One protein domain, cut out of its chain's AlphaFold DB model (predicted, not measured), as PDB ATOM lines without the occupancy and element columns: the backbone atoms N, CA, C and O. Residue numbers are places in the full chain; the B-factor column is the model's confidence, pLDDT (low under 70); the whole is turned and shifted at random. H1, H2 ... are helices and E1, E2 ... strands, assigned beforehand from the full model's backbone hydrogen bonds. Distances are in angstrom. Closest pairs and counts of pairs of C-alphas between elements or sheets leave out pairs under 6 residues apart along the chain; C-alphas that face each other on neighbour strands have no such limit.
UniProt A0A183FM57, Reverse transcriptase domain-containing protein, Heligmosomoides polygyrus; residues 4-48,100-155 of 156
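What this domain is: This is residues 4 to 48 and 100 to 155 of the 156 residues of the protein "Reverse transcriptase domain-containing protein" of Heligmosomoides polygyrus (UniProt A0A183FM57). A small three-stranded sheet joins two unlike ends: a loose group of three helices, H1, H2 and H3, at one end, and a long helix, H4, reaching away at the other. Residues 135 to 155, of which 135 to 153 belong to H4, stick out as a free arm that makes much of the length, while the hairpin of E1 and E2 points off to one side of the long axis. The printed part has 101 residues with four named helices and three named strands, in the order E1 E2 H1 H2 H3 E3 H4; the sheet runs E2, E1, E3 and is mixed, and the class is mixed, helices and strands. The whole is extended, with a radius of gyration of the C-alphas of 22.1 A and spans of 74 by 31 by 24 A.

Where its parts are: In the sheet, E1 is residues 4 to 10, 19.1 A long, beginning with C-alpha 4 at (-31.227, 17.498, 20.567). E2 is residues 22 to 28, 18.6 A, and E3 is residues 127 to 130, 10.1 A. H1 is residues 30 to 46, 25.0 A; H2 is residues 100 to 108, 12.3 A; H3 is residues 113 to 124, 15.9 A. H4 is residues 133 to 153, 30.5 A, ending with C-alpha 153 at (-55.860, 52.431, 20.014).

How they stand to each other: E1 is the inner strand. E1 and E2 form an antiparallel hairpin at 153 degrees, with N 7 and O 25 at 2.9 A and N 23 and O 9 at 2.8 A, within hydrogen-bond range. E1 and E3 are parallel at 33 degrees, with N 6 and O 129 at 2.9 A. None of the four helices is on the sheet. H2 and H3 touch as a helical hairpin, opposite ways at a shallow tilt of 18 degrees; their closest C-alphas, of Trp 103 and Thr 116, are 6.7 A apart, and H3 touches H2 with residues 113 to 116 alone. H1 and H3 are close but not clearly touching, with C-alphas of Val 39 and Leu 115 closest at 7.4 A; they run opposite ways at a shallow tilt of 34 degrees, only just short of steep. H4 touches no helix. Every O i to N i+4 pair is within hydrogen-bond range in H1, H2 and H4; in H3, 7 of 8 are.

The domain as a whole: The C-alphas farthest apart, of Gly 110 and Ala 155, are 75.3 A apart. Residues 49 to 99 are not printed, and C-alphas 48 and 100 are 20.5 A apart across this cut. The link from E1 to E2, 11 residues, is long. The mean pLDDT of the printed part is 78.9; residues 125 to 155 are under 70.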
ATOM      1  N   SER A   4     -30.676  18.063  21.795       80.25
ATOM      2  CA  SER A   4     -31.227  17.498  20.567       80.25
ATOM      3  C   SER A   4     -32.427  18.314  20.109       80.25
ATOM      4  O   SER A   4     -33.130  18.923  20.917       80.25
ATOM      5  N   THR A   5     -32.663  18.337  18.805       86.06
ATOM      6  CA  THR A   5     -33.796  19.042  18.209       86.06
ATOM      7  C   THR A   5     -34.680  18.034  17.507       86.06
ATOM      8  O   THR A   5     -34.192  17.266  16.682       86.06
ATOM      9  N   ILE A   6     -35.975  18.031  17.806       86.38
ATOM     10  CA  ILE A   6     -36.946  17.246  17.046       86.38
ATOM     11  C   ILE A   6     -37.451  18.120  15.907       86.38
ATOM     12  O   ILE A   6     -38.066  19.167  16.136       86.38
ATOM     13  N   VAL A   7     -37.174  17.674  14.686       87.94
ATOM     14  CA  VAL A   7     -37.642  18.296  13.450       87.94
ATOM     15  C   VAL A   7     -38.791  17.451  12.898       87.94
ATOM     16  O   VAL A   7     -38.577  16.283  12.566       87.94
ATOM     17  N   PRO A   8     -40.021  17.987  12.826       88.19
ATOM     18  CA  PRO A   8     -41.141  17.277  12.228       88.19
ATOM     19  C   PRO A   8     -41.013  17.285  10.698       88.19
ATOM     20  O   PRO A   8     -40.957  18.345  10.081       88.19
ATOM     21  N   ILE A   9     -41.000  16.104  10.079       87.31
ATOM     22  CA  ILE A   9     -41.014  15.938   8.619       87.31
ATOM     23  C   ILE A   9     -42.407  15.514   8.173       87.31
ATOM     24  O   ILE A   9     -42.929  14.501   8.635       87.31
ATOM     25  N   PHE A  10     -43.003  16.282   7.267       85.69
ATOM     26  CA  PHE A  10     -44.313  15.981   6.702       85.69
ATOM     27  C   PHE A  10     -44.240  14.751   5.783       85.69
ATOM     28  O   PHE A  10     -43.423  14.716   4.864       85.69
ATOM     29  N   LYS A  11     -45.097  13.743   6.008       83.00
ATOM     30  CA  LYS A  11     -45.129  12.494   5.216       83.00
ATOM     31  C   LYS A  11     -45.768  12.644   3.826       83.00
ATOM     32  O   LYS A  11     -45.911  11.638   3.139       83.00
ATOM     33  N   GLN A  12     -46.148  13.860   3.424       80.00
ATOM     34  CA  GLN A  12     -46.744  14.166   2.112       80.00
ATOM     35  C   GLN A  12     -48.022  13.361   1.805       80.00
ATOM     36  O   GLN A  12     -48.295  13.030   0.655       80.00
ATOM     37  N   LYS A  13     -48.808  13.019   2.836       77.12
ATOM     38  CA  LYS A  13     -50.063  12.259   2.709       77.12
ATOM     39  C   LYS A  13     -51.092  12.755   3.723       77.12
ATOM     40  O   LYS A  13     -50.826  12.618   4.907       77.12
ATOM     41  N   GLY A  14     -52.249  13.253   3.275       78.69
ATOM     42  CA  GLY A  14     -53.346  13.745   4.132       78.69
ATOM     43  C   GLY A  14     -53.212  15.217   4.561       78.69
ATOM     44  O   GLY A  14     -52.421  15.958   3.977       78.69
ATOM     45  N   ASP A  15     -54.001  15.650   5.553       77.62
ATOM     46  CA  ASP A  15     -54.067  17.054   5.995       77.62
ATOM     47  C   ASP A  15     -52.882  17.450   6.898       77.62
ATOM     48  O   ASP A  15     -52.620  16.856   7.943       77.62
ATOM     49  N   ALA A  16     -52.187  18.528   6.533       78.56
ATOM     50  CA  ALA A  16     -51.070  19.094   7.289       78.56
ATOM     51  C   ALA A  16     -51.439  19.568   8.709       78.56
ATOM     52  O   ALA A  16     -50.535  19.849   9.503       78.56
ATOM     53  N   SER A  17     -52.731  19.666   9.038       78.94
ATOM     54  CA  SER A  17     -53.214  19.977  10.386       78.94
ATOM     55  C   SER A  17     -53.081  18.808  11.380       78.94
ATOM     56  O   SER A  17     -52.991  19.041  12.592       78.94
ATOM     57  N   GLU A  18     -52.985  17.566  10.893       78.62
ATOM     58  CA  GLU A  18     -52.893  16.367  11.723       78.62
ATOM     59  C   GLU A  18     -51.449  16.041  12.147       78.62
ATOM     60  O   GLU A  18     -50.539  15.858  11.337       78.62
ATOM     61  N   CYS A  19     -51.225  15.884  13.456       75.50
ATOM     62  CA  CYS A  19     -49.894  15.598  14.008       75.50
ATOM     63  C   CYS A  19     -49.355  14.205  13.607       75.50
ATOM     64  O   CYS A  19     -48.149  14.019  13.442       75.50
ATOM     65  N   SER A  20     -50.244  13.228  13.404       78.31
ATOM     66  CA  SER A  20     -49.935  11.842  12.996       78.31
ATOM     67  C   SER A  20     -49.197  11.751  11.649       78.31
ATOM     68  O   SER A  20     -48.441  10.799  11.397       78.31
ATOM     69  N   ILE A  21     -49.383  12.759  10.794       83.94
ATOM     70  CA  ILE A  21     -48.828  12.845   9.441       83.94
ATOM     71  C   ILE A  21     -47.381  13.347   9.453       83.94
ATOM     72  O   ILE A  21     -46.643  13.178   8.482       83.94
ATOM     73  N   TYR A  22     -46.906  13.862  10.582       85.81
ATOM     74  CA  TYR A  22     -45.503  14.203  10.746       85.81
ATOM     75  C   TYR A  22     -44.700  13.020  11.284       85.81
ATOM     76  O   TYR A  22     -45.185  12.139  12.001       85.81
ATOM     77  N   ARG A  23     -43.425  12.984  10.911       83.94
ATOM     78  CA  ARG A  23     -42.412  12.112  11.492       83.94
ATOM     79  C   ARG A  23     -41.407  12.986  12.225       83.94
ATOM     80  O   ARG A  23     -40.671  13.730  11.587       83.94
ATOM     81  N   GLY A  24     -41.374  12.904  13.551       87.38
ATOM     82  CA  GLY A  24     -40.337  13.570  14.333       87.38
ATOM     83  C   GLY A  24     -38.987  12.905  14.083       87.38
ATOM     84  O   GLY A  24     -38.817  11.728  14.398       87.38
ATOM     85  N   ILE A  25     -38.032  13.638  13.514       87.94
ATOM     86  CA  ILE A  25     -36.635  13.209  13.430       87.94
ATOM     87  C   ILE A  25     -35.853  13.930  14.515       87.94
ATOM     88  O   ILE A  25     -35.807  15.159  14.558       87.94
ATOM     89  N   LYS A  26     -35.224  13.153  15.394       87.50
ATOM     90  CA  LYS A  26     -34.338  13.675  16.426       87.50
ATOM     91  C   LYS A  26     -32.959  13.929  15.828       87.50
ATOM     92  O   LYS A  26     -32.262  12.997  15.435       87.50
ATOM     93  N   LEU A  27     -32.562  15.193  15.780       88.50
ATOM     94  CA  LEU A  27     -31.227  15.621  15.391       88.50
ATOM     95  C   LEU A  27     -30.373  15.813  16.642       88.50
ATOM     96  O   LEU A  27     -30.718  16.588  17.533       88.50
ATOM     97  N   ILE A  28     -29.257  15.098  16.689       88.81
ATOM     98  CA  ILE A  28     -28.247  15.156  17.749       88.81
ATOM     99  C   ILE A  28     -26.965  15.818  17.219       88.81
ATOM    100  O   ILE A  28     -26.762  15.901  16.002       88.81
ATOM    101  N   SER A  29     -26.099  16.288  18.120       89.12
ATOM    102  CA  SER A  29     -24.816  16.908  17.761       89.12
ATOM    103  C   SER A  29     -23.893  15.946  16.999       89.12
ATOM    104  O   SER A  29     -23.988  14.727  17.143       89.12
ATOM    105  N   HIS A  30     -22.966  16.491  16.203       89.88
ATOM    106  CA  HIS A  30     -21.986  15.695  15.450       89.88
ATOM    107  C   HIS A  30     -21.163  14.775  16.357       89.88
ATOM    108  O   HIS A  30     -21.036  13.591  16.059       89.88
ATOM    109  N   THR A  31     -20.702  15.280  17.504       90.06
ATOM    110  CA  THR A  31     -19.985  14.485  18.511       90.06
ATOM    111  C   THR A  31     -20.805  13.280  18.971       90.06
ATOM    112  O   THR A  31     -20.289  12.169  19.005       90.06
ATOM    113  N   MET A  32     -22.105  13.462  19.237       88.44
ATOM    114  CA  MET A  32     -22.970  12.358  19.666       88.44
ATOM    115  C   MET A  32     -23.171  11.315  18.559       88.44
ATOM    116  O   MET A  32     -23.171  10.126  18.854       88.44
ATOM    117  N   LYS A  33     -23.274  11.724  17.286       90.81
ATOM    118  CA  LYS A  33     -23.357  10.774  16.156       90.81
ATOM    119  C   LYS A  33     -22.116   9.888  16.065       90.81
ATOM    120  O   LYS A  33     -22.232   8.706  15.752       90.81
ATOM    121  N   ILE A  34     -20.934  10.452  16.319       93.31
ATOM    122  CA  ILE A  34     -19.677   9.695  16.327       93.31
ATOM    123  C   ILE A  34     -19.686   8.689  17.485       93.31
ATOM    124  O   ILE A  34     -19.404   7.513  17.264       93.31
ATOM    125  N   CYS A  35     -20.088   9.114  18.688       90.44
ATOM    126  CA  CYS A  35     -20.234   8.217  19.838       90.44
ATOM    127  C   CYS A  35     -21.240   7.084  19.570       90.44
ATOM    128  O   CYS A  35     -20.941   5.926  19.852       90.44
ATOM    129  N   GLU A  36     -22.401   7.391  18.983       91.69
ATOM    130  CA  GLU A  36     -23.402   6.390  18.591       91.69
ATOM    131  C   GLU A  36     -22.835   5.366  17.608       91.69
ATOM    132  O   GLU A  36     -23.039   4.170  17.800       91.69
ATOM    133  N   ARG A  37     -22.088   5.815  16.591       93.50
ATOM    134  CA  ARG A  37     -21.444   4.914  15.625       93.50
ATOM    135  C   ARG A  37     -20.402   4.015  16.276       93.50
ATOM    136  O   ARG A  37     -20.368   2.831  15.972       93.50
ATOM    137  N   LEU A  38     -19.593   4.547  17.191       93.69
ATOM    138  CA  LEU A  38     -18.596   3.753  17.909       93.69
ATOM    139  C   LEU A  38     -19.256   2.649  18.748       93.69
ATOM    140  O   LEU A  38     -18.819   1.500  18.717       93.69
ATOM    141  N   VAL A  39     -20.325   2.988  19.476       92.69
ATOM    142  CA  VAL A  39     -21.098   2.015  20.262       92.69
ATOM    143  C   VAL A  39     -21.764   0.981  19.351       92.69
ATOM    144  O   VAL A  39     -21.735  -0.204  19.671       92.69
ATOM    145  N   ASP A  40     -22.338   1.400  18.219       92.75
ATOM    146  CA  ASP A  40     -22.960   0.493  17.246       92.75
ATOM    147  C   ASP A  40     -21.952  -0.507  16.668       92.75
ATOM    148  O   ASP A  40     -22.218  -1.707  16.685       92.75
ATOM    149  N   SER A  41     -20.768  -0.048  16.247       93.62
ATOM    150  CA  SER A  41     -19.712  -0.930  15.733       93.62
ATOM    151  C   SER A  41     -19.312  -1.997  16.752       93.62
ATOM    152  O   SER A  41     -19.270  -3.179  16.418       93.62
ATOM    153  N   ARG A  42     -19.118  -1.616  18.022       93.75
ATOM    154  CA  ARG A  42     -18.796  -2.576  19.092       93.75
ATOM    155  C   ARG A  42     -19.921  -3.569  19.355       93.75
ATOM    156  O   ARG A  42     -19.663  -4.742  19.594       93.75
ATOM    157  N   LEU A  43     -21.176  -3.122  19.300       93.12
ATOM    158  CA  LEU A  43     -22.320  -4.017  19.468       93.12
ATOM    159  C   LEU A  43     -22.436  -5.024  18.321       93.12
ATOM    160  O   LEU A  43     -22.809  -6.165  18.571       93.12
ATOM    161  N   ARG A  44     -22.097  -4.631  17.089       92.44
ATOM    162  CA  ARG A  44     -22.107  -5.532  15.924       92.44
ATOM    163  C   ARG A  44     -21.050  -6.629  16.012       92.44
ATOM    164  O   ARG A  44     -21.310  -7.729  15.545       92.44
ATOM    165  N   GLU A  45     -19.905  -6.349  16.632       92.50
ATOM    166  CA  GLU A  45     -18.868  -7.356  16.911       92.50
ATOM    167  C   GLU A  45     -19.334  -8.390  17.952       92.50
ATOM    168  O   GLU A  45     -18.947  -9.552  17.889       92.50
ATOM    169  N   MET A  46     -20.178  -7.981  18.906       92.56
ATOM    170  CA  MET A  46     -20.584  -8.819  20.043       92.56
ATOM    171  C   MET A  46     -21.910  -9.561  19.825       92.56
ATOM    172  O   MET A  46     -22.121 -10.632  20.388       92.56
ATOM    173  N   VAL A  47     -22.838  -8.984  19.056       93.00
ATOM    174  CA  VAL A  47     -24.211  -9.488  18.931       93.00
ATOM    175  C   VAL A  47     -24.450 -10.052  17.536       93.00
ATOM    176  O   VAL A  47     -24.534  -9.317  16.555       93.00
ATOM    177  N   SER A  48     -24.678 -11.363  17.464       90.88
ATOM    178  CA  SER A  48     -25.101 -12.020  16.229       90.88
ATOM    179  C   SER A  48     -26.571 -11.719  15.902       90.88
ATOM    180  O   SER A  48     -27.491 -11.951  16.699       90.88
ATOM    181  N   ALA A 100     -36.333  -1.033  29.662       91.44
ATOM    182  CA  ALA A 100     -35.936  -2.146  30.523       91.44
ATOM    183  C   ALA A 100     -35.775  -3.474  29.757       91.44
ATOM    184  O   ALA A 100     -34.874  -4.257  30.065       91.44
ATOM    185  N   VAL A 101     -36.612  -3.715  28.739       93.69
ATOM    186  CA  VAL A 101     -36.528  -4.913  27.888       93.69
ATOM    187  C   VAL A 101     -35.278  -4.857  27.016       93.69
ATOM    188  O   VAL A 101     -34.582  -5.861  26.897       93.69
ATOM    189  N   LEU A 102     -34.934  -3.683  26.480       91.69
ATOM    190  CA  LEU A 102     -33.713  -3.496  25.692       91.69
ATOM    191  C   LEU A 102     -32.452  -3.805  26.514       91.69
ATOM    192  O   LEU A 102     -31.583  -4.538  26.048       91.69
ATOM    193  N   TRP A 103     -32.366  -3.309  27.751       92.31
ATOM    194  CA  TRP A 103     -31.223  -3.581  28.637       92.31
ATOM    195  C   TRP A 103     -31.103  -5.060  28.992       92.31
ATOM    196  O   TRP A 103     -30.006  -5.612  29.006       92.31
ATOM    197  N   ARG A 104     -32.239  -5.720  29.239       94.06
ATOM    198  CA  ARG A 104     -32.280  -7.162  29.499       94.06
ATOM    199  C   ARG A 104     -31.842  -7.968  28.277       94.06
ATOM    200  O   ARG A 104     -31.076  -8.911  28.434       94.06
ATOM    201  N   ALA A 105     -32.279  -7.576  27.081       93.56
ATOM    202  CA  ALA A 105     -31.904  -8.235  25.836       93.56
ATOM    203  C   ALA A 105     -30.399  -8.116  25.546       93.56
ATOM    204  O   ALA A 105     -29.785  -9.102  25.156       93.56
ATOM    205  N   LEU A 106     -29.794  -6.945  25.784       93.12
ATOM    206  CA  LEU A 106     -28.346  -6.756  25.628       93.12
ATOM    207  C   LEU A 106     -27.553  -7.635  26.601       93.12
ATOM    208  O   LEU A 106     -26.645  -8.345  26.176       93.12
ATOM    209  N   ARG A 107     -27.948  -7.670  27.880       93.75
ATOM    210  CA  ARG A 107     -27.327  -8.567  28.867       93.75
ATOM    211  C   ARG A 107     -27.469 -10.040  28.495       93.75
ATOM    212  O   ARG A 107     -26.496 -10.778  28.568       93.75
ATOM    213  N   GLY A 108     -28.649 -10.457  28.034       94.12
ATOM    214  CA  GLY A 108     -28.885 -11.829  27.569       94.12
ATOM    215  C   GLY A 108     -28.053 -12.221  26.342       94.12
ATOM    216  O   GLY A 108     -27.873 -13.405  26.083       94.12
ATOM    217  N   ARG A 109     -27.525 -11.244  25.596       93.31
ATOM    218  CA  ARG A 109     -26.605 -11.444  24.467       93.31
ATOM    219  C   ARG A 109     -25.126 -11.337  24.864       93.31
ATOM    220  O   ARG A 109     -24.282 -11.296  23.981       93.31
ATOM    221  N   GLY A 110     -24.809 -11.270  26.159       92.94
ATOM    222  CA  GLY A 110     -23.430 -11.207  26.654       92.94
ATOM    223  C   GLY A 110     -22.770  -9.831  26.532       92.94
ATOM    224  O   GLY A 110     -21.554  -9.721  26.657       92.94
ATOM    225  N   VAL A 111     -23.542  -8.766  26.291       95.06
ATOM    226  CA  VAL A 111     -22.987  -7.411  26.184       95.06
ATOM    227  C   VAL A 111     -22.513  -6.927  27.565       95.06
ATOM    228  O   VAL A 111     -23.318  -6.923  28.502       95.06
ATOM    229  N   PRO A 112     -21.257  -6.454  27.710       93.94
ATOM    230  CA  PRO A 112     -20.735  -5.974  28.987       93.94
ATOM    231  C   PRO A 112     -21.565  -4.831  29.582       93.94
ATOM    232  O   PRO A 112     -22.019  -3.931  28.861       93.94
ATOM    233  N   GLU A 113     -21.698  -4.794  30.912       93.31
ATOM    234  CA  GLU A 113     -22.505  -3.760  31.579       93.31
ATOM    235  C   GLU A 113     -21.943  -2.357  31.317       93.31
ATOM    236  O   GLU A 113     -22.723  -1.435  31.136       93.31
ATOM    237  N   ARG A 114     -20.622  -2.187  31.143       92.19
ATOM    238  CA  ARG A 114     -20.023  -0.899  30.740       92.19
ATOM    239  C   ARG A 114     -20.638  -0.334  29.454       92.19
ATOM    240  O   ARG A 114     -20.915   0.861  29.384       92.19
ATOM    241  N   LEU A 115     -20.842  -1.173  28.436       91.44
ATOM    242  CA  LEU A 115     -21.408  -0.742  27.152       91.44
ATOM    243  C   LEU A 115     -22.918  -0.499  27.267       91.44
ATOM    244  O   LEU A 115     -23.449   0.447  26.685       91.44
ATOM    245  N   THR A 116     -23.597  -1.316  28.074       91.44
ATOM    246  CA  THR A 116     -25.016  -1.133  28.399       91.44
ATOM    247  C   THR A 116     -25.252   0.171  29.171       91.44
ATOM    248  O   THR A 116     -26.173   0.912  28.830       91.44
ATOM    249  N   SER A 117     -24.406   0.496  30.149       90.62
ATOM    250  CA  SER A 117     -24.441   1.745  30.919       90.62
ATOM    251  C   SER A 117     -24.155   2.955  30.046       90.62
ATOM    252  O   SER A 117     -24.970   3.869  30.023       90.62
ATOM    253  N   ALA A 118     -23.114   2.908  29.206       88.81
ATOM    254  CA  ALA A 118     -22.851   3.980  28.246       88.81
ATOM    255  C   ALA A 118     -24.081   4.274  27.369       88.81
ATOM    256  O   ALA A 118     -24.416   5.431  27.117       88.81
ATOM    257  N   ARG A 119     -24.813   3.234  26.944       88.19
ATOM    258  CA  ARG A 119     -26.051   3.417  26.182       88.19
ATOM    259  C   ARG A 119     -27.197   3.971  27.028       88.19
ATOM    260  O   ARG A 119     -27.952   4.785  26.505       88.19
ATOM    261  N   LYS A 120     -27.346   3.568  28.293       89.12
ATOM    262  CA  LYS A 120     -28.340   4.139  29.225       89.12
ATOM    263  C   LYS A 120     -28.105   5.637  29.436       89.12
ATOM    264  O   LYS A 120     -29.046   6.413  29.266       89.12
ATOM    265  N   ASP A 121     -26.860   6.042  29.668       87.38
ATOM    266  CA  ASP A 121     -26.476   7.439  29.910       87.38
ATOM    267  C   ASP A 121     -26.844   8.345  28.723       87.38
ATOM    268  O   ASP A 121     -27.329   9.470  28.890       87.38
ATOM    269  N   MET A 122     -26.697   7.828  27.497       82.81
ATOM    270  CA  MET A 122     -27.104   8.530  26.272       82.81
ATOM    271  C   MET A 122     -28.616   8.805  26.211       82.81
ATOM    272  O   MET A 122     -29.035   9.779  25.574       82.81
ATOM    273  N   TYR A 123     -29.444   7.980  26.863       81.00
ATOM    274  CA  TYR A 123     -30.892   8.190  26.954       81.00
ATOM    275  C   TYR A 123     -31.285   9.086  28.134       81.00
ATOM    276  O   TYR A 123     -32.067  10.014  27.926       81.00
ATOM    277  N   GLU A 124     -30.756   8.843  29.336       75.94
ATOM    278  CA  GLU A 124     -31.155   9.545  30.570       75.94
ATOM    279  C   GLU A 124     -30.799  11.039  30.554       75.94
ATOM    280  O   GLU A 124     -31.546  11.870  31.068       75.94
ATOM    281  N   GLY A 125     -29.719  11.418  29.870       62.84
ATOM    282  CA  GLY A 125     -29.327  12.822  29.733       62.84
ATOM    283  C   GLY A 125     -30.052  13.594  28.626       62.84
ATOM    284  O   GLY A 125     -29.779  14.784  28.445       62.84
ATOM    285  N   SER A 126     -30.910  12.969  27.815       66.06
ATOM    286  CA  SER A 126     -31.357  13.583  26.560       66.06
ATOM    287  C   SER A 126     -32.519  14.567  26.732       66.06
ATOM    288  O   SER A 126     -33.647  14.176  27.015       66.06
ATOM    289  N   LYS A 127     -32.264  15.857  26.464       62.47
ATOM    290  CA  LYS A 127     -33.303  16.893  26.355       62.47
ATOM    291  C   LYS A 127     -33.538  17.225  24.882       62.47
ATOM    292  O   LYS A 127     -32.588  17.430  24.119       62.47
ATOM    293  N   ALA A 128     -34.803  17.261  24.473       64.94
ATOM    294  CA  ALA A 128     -35.185  17.508  23.091       64.94
ATOM    295  C   ALA A 128     -36.073  18.750  22.979       64.94
ATOM    296  O   ALA A 128     -37.096  18.847  23.651       64.94
ATOM    297  N   ALA A 129     -35.681  19.702  22.132       69.19
ATOM    298  CA  ALA A 129     -36.505  20.858  21.801       69.19
ATOM    299  C   ALA A 129     -37.286  20.587  20.508       69.19
ATOM    300  O   ALA A 129     -36.697  20.244  19.482       69.19
ATOM    301  N   GLU A 130     -38.605  20.761  20.525       67.19
ATOM    302  CA  GLU A 130     -39.426  20.646  19.317       67.19
ATOM    303  C   GLU A 130     -39.386  21.943  18.500       67.19
ATOM    304  O   GLU A 130     -39.860  23.002  18.933       67.19
ATOM    305  N   GLN A 131     -38.854  21.876  17.279       60.59
ATOM    306  CA  GLN A 131     -38.908  22.996  16.344       60.59
ATOM    307  C   GLN A 131     -40.178  22.918  15.500       60.59
ATOM    308  O   GLN A 131     -40.231  22.270  14.464       60.59
ATOM    309  N   ASN A 132     -41.223  23.616  15.946       58.25
ATOM    310  CA  ASN A 132     -42.495  23.682  15.232       58.25
ATOM    311  C   ASN A 132     -42.614  25.024  14.470       58.25
ATOM    312  O   ASN A 132     -43.014  26.053  15.034       58.25
ATOM    313  N   GLU A 133     -42.190  25.050  13.199       56.34
ATOM    314  CA  GLU A 133     -42.109  26.273  12.380       56.34
ATOM    315  C   GLU A 133     -43.475  26.922  12.107       56.34
ATOM    316  O   GLU A 133     -43.603  28.155  12.131       56.34
ATOM    317  N   GLU A 134     -44.531  26.124  11.943       55.00
ATOM    318  CA  GLU A 134     -45.892  26.631  11.751       55.00
ATOM    319  C   GLU A 134     -46.437  27.339  12.993       55.00
ATOM    320  O   GLU A 134     -47.025  28.426  12.895       55.00
ATOM    321  N   LYS A 135     -46.187  26.791  14.192       51.03
ATOM    322  CA  LYS A 135     -46.555  27.451  15.455       51.03
ATOM    323  C   LYS A 135     -45.786  28.765  15.634       51.03
ATOM    324  O   LYS A 135     -46.366  29.741  16.119       51.03
ATOM    325  N   LYS A 136     -44.521  28.845  15.187       51.44
ATOM    326  CA  LYS A 136     -43.735  30.097  15.172       51.44
ATOM    327  C   LYS A 136     -44.328  31.134  14.205       51.44
ATOM    328  O   LYS A 136     -44.483  32.293  14.605       51.44
ATOM    329  N   LYS A 137     -44.733  30.744  12.986       51.56
ATOM    330  CA  LYS A 137     -45.403  31.640  12.013       51.56
ATOM    331  C   LYS A 137     -46.768  32.129  12.526       51.56
ATOM    332  O   LYS A 137     -47.030  33.335  12.491       51.56
ATOM    333  N   LYS A 138     -47.603  31.245  13.096       52.62
ATOM    334  CA  LYS A 138     -48.905  31.599  13.709       52.62
ATOM    335  C   LYS A 138     -48.740  32.530  14.924       52.62
ATOM    336  O   LYS A 138     -49.449  33.536  15.019       52.62
ATOM    337  N   LYS A 139     -47.757  32.288  15.809       51.22
ATOM    338  CA  LYS A 139     -47.424  33.197  16.932       51.22
ATOM    339  C   LYS A 139     -46.911  34.562  16.452       51.22
ATOM    340  O   LYS A 139     -47.343  35.580  16.995       51.22
ATOM    341  N   LYS A 140     -46.054  34.618  15.419       52.16
ATOM    342  CA  LYS A 140     -45.593  35.885  14.807       52.16
ATOM    343  C   LYS A 140     -46.756  36.675  14.187       52.16
ATOM    344  O   LYS A 140     -46.859  37.875  14.444       52.16
ATOM    345  N   LYS A 141     -47.673  36.021  13.457       53.88
ATOM    346  CA  LYS A 141     -48.893  36.660  12.916       53.88
ATOM    347  C   LYS A 141     -49.808  37.190  14.033       53.88
ATOM    348  O   LYS A 141     -50.215  38.347  13.964       53.88
ATOM    349  N   LYS A 142     -50.067  36.415  15.100       52.34
ATOM    350  CA  LYS A 142     -50.856  36.879  16.268       52.34
ATOM    351  C   LYS A 142     -50.205  38.073  16.984       52.34
ATOM    352  O   LYS A 142     -50.911  39.024  17.315       52.34
ATOM    353  N   LYS A 143     -48.877  38.073  17.179       55.56
ATOM    354  CA  LYS A 143     -48.143  39.214  17.765       55.56
ATOM    355  C   LYS A 143     -48.203  40.462  16.875       55.56
ATOM    356  O   LYS A 143     -48.497  41.533  17.394       55.56
ATOM    357  N   LYS A 144     -48.022  40.335  15.551       57.22
ATOM    358  CA  LYS A 144     -48.203  41.456  14.602       57.22
ATOM    359  C   LYS A 144     -49.632  42.013  14.643       57.22
ATOM    360  O   LYS A 144     -49.798  43.226  14.673       57.22
ATOM    361  N   LYS A 145     -50.654  41.148  14.714       57.69
ATOM    362  CA  LYS A 145     -52.070  41.560  14.781       57.69
ATOM    363  C   LYS A 145     -52.402  42.272  16.104       57.69
ATOM    364  O   LYS A 145     -53.076  43.293  16.078       57.69
ATOM    365  N   LYS A 146     -51.869  41.801  17.243       58.47
ATOM    366  CA  LYS A 146     -51.982  42.497  18.542       58.47
ATOM    367  C   LYS A 146     -51.233  43.834  18.566       58.47
ATOM    368  O   LYS A 146     -51.759  44.787  19.123       58.47
ATOM    369  N   LYS A 147     -50.042  43.920  17.957       62.72
ATOM    370  CA  LYS A 147     -49.265  45.168  17.893       62.72
ATOM    371  C   LYS A 147     -49.975  46.215  17.026       62.72
ATOM    372  O   LYS A 147     -50.162  47.322  17.498       62.72
ATOM    373  N   LYS A 148     -50.498  45.828  15.851       60.22
ATOM    374  CA  LYS A 148     -51.341  46.701  15.009       60.22
ATOM    375  C   LYS A 148     -52.602  47.188  15.731       60.22
ATOM    376  O   LYS A 148     -52.912  48.366  15.653       60.22
ATOM    377  N   LYS A 149     -53.297  46.306  16.466       60.34
ATOM    378  CA  LYS A 149     -54.463  46.704  17.273       60.34
ATOM    379  C   LYS A 149     -54.094  47.674  18.395       60.34
ATOM    380  O   LYS A 149     -54.833  48.614  18.613       60.34
ATOM    381  N   LYS A 150     -52.959  47.479  19.078       59.78
ATOM    382  CA  LYS A 150     -52.491  48.426  20.101       59.78
ATOM    383  C   LYS A 150     -52.128  49.785  19.502       59.78
ATOM    384  O   LYS A 150     -52.539  50.786  20.055       59.78
ATOM    385  N   THR A 151     -51.419  49.835  18.374       55.06
ATOM    386  CA  THR A 151     -51.057  51.110  17.728       55.06
ATOM    387  C   THR A 151     -52.284  51.887  17.241       55.06
ATOM    388  O   THR A 151     -52.295  53.100  17.347       55.06
ATOM    389  N   ALA A 152     -53.339  51.201  16.786       58.00
ATOM    390  CA  ALA A 152     -54.595  51.846  16.392       58.00
ATOM    391  C   ALA A 152     -55.402  52.424  17.574       58.00
ATOM    392  O   ALA A 152     -56.226  53.299  17.361       58.00
ATOM    393  N   VAL A 153     -55.173  51.945  18.801       58.12
ATOM    394  CA  VAL A 153     -55.860  52.431  20.014       58.12
ATOM    395  C   VAL A 153     -55.215  53.707  20.576       58.12
ATOM    396  O   VAL A 153     -55.866  54.417  21.322       58.12
ATOM    397  N   TYR A 154     -53.969  54.022  20.203       48.56
ATOM    398  CA  TYR A 154     -53.261  55.251  20.610       48.56
ATOM    399  C   TYR A 154     -53.139  56.281  19.470       48.56
ATOM    400  O   TYR A 154     -52.327  57.194  19.557       48.56
ATOM    401  N   ALA A 155     -53.873  56.086  18.370       50.78
ATOM    402  CA  ALA A 155     -53.884  56.981  17.207       50.78
ATOM    403  C   ALA A 155     -55.189  57.801  17.097       50.78
ATOM    404  O   ALA A 155     -55.465  58.355  16.037       50.78
TER     405      ALA A 155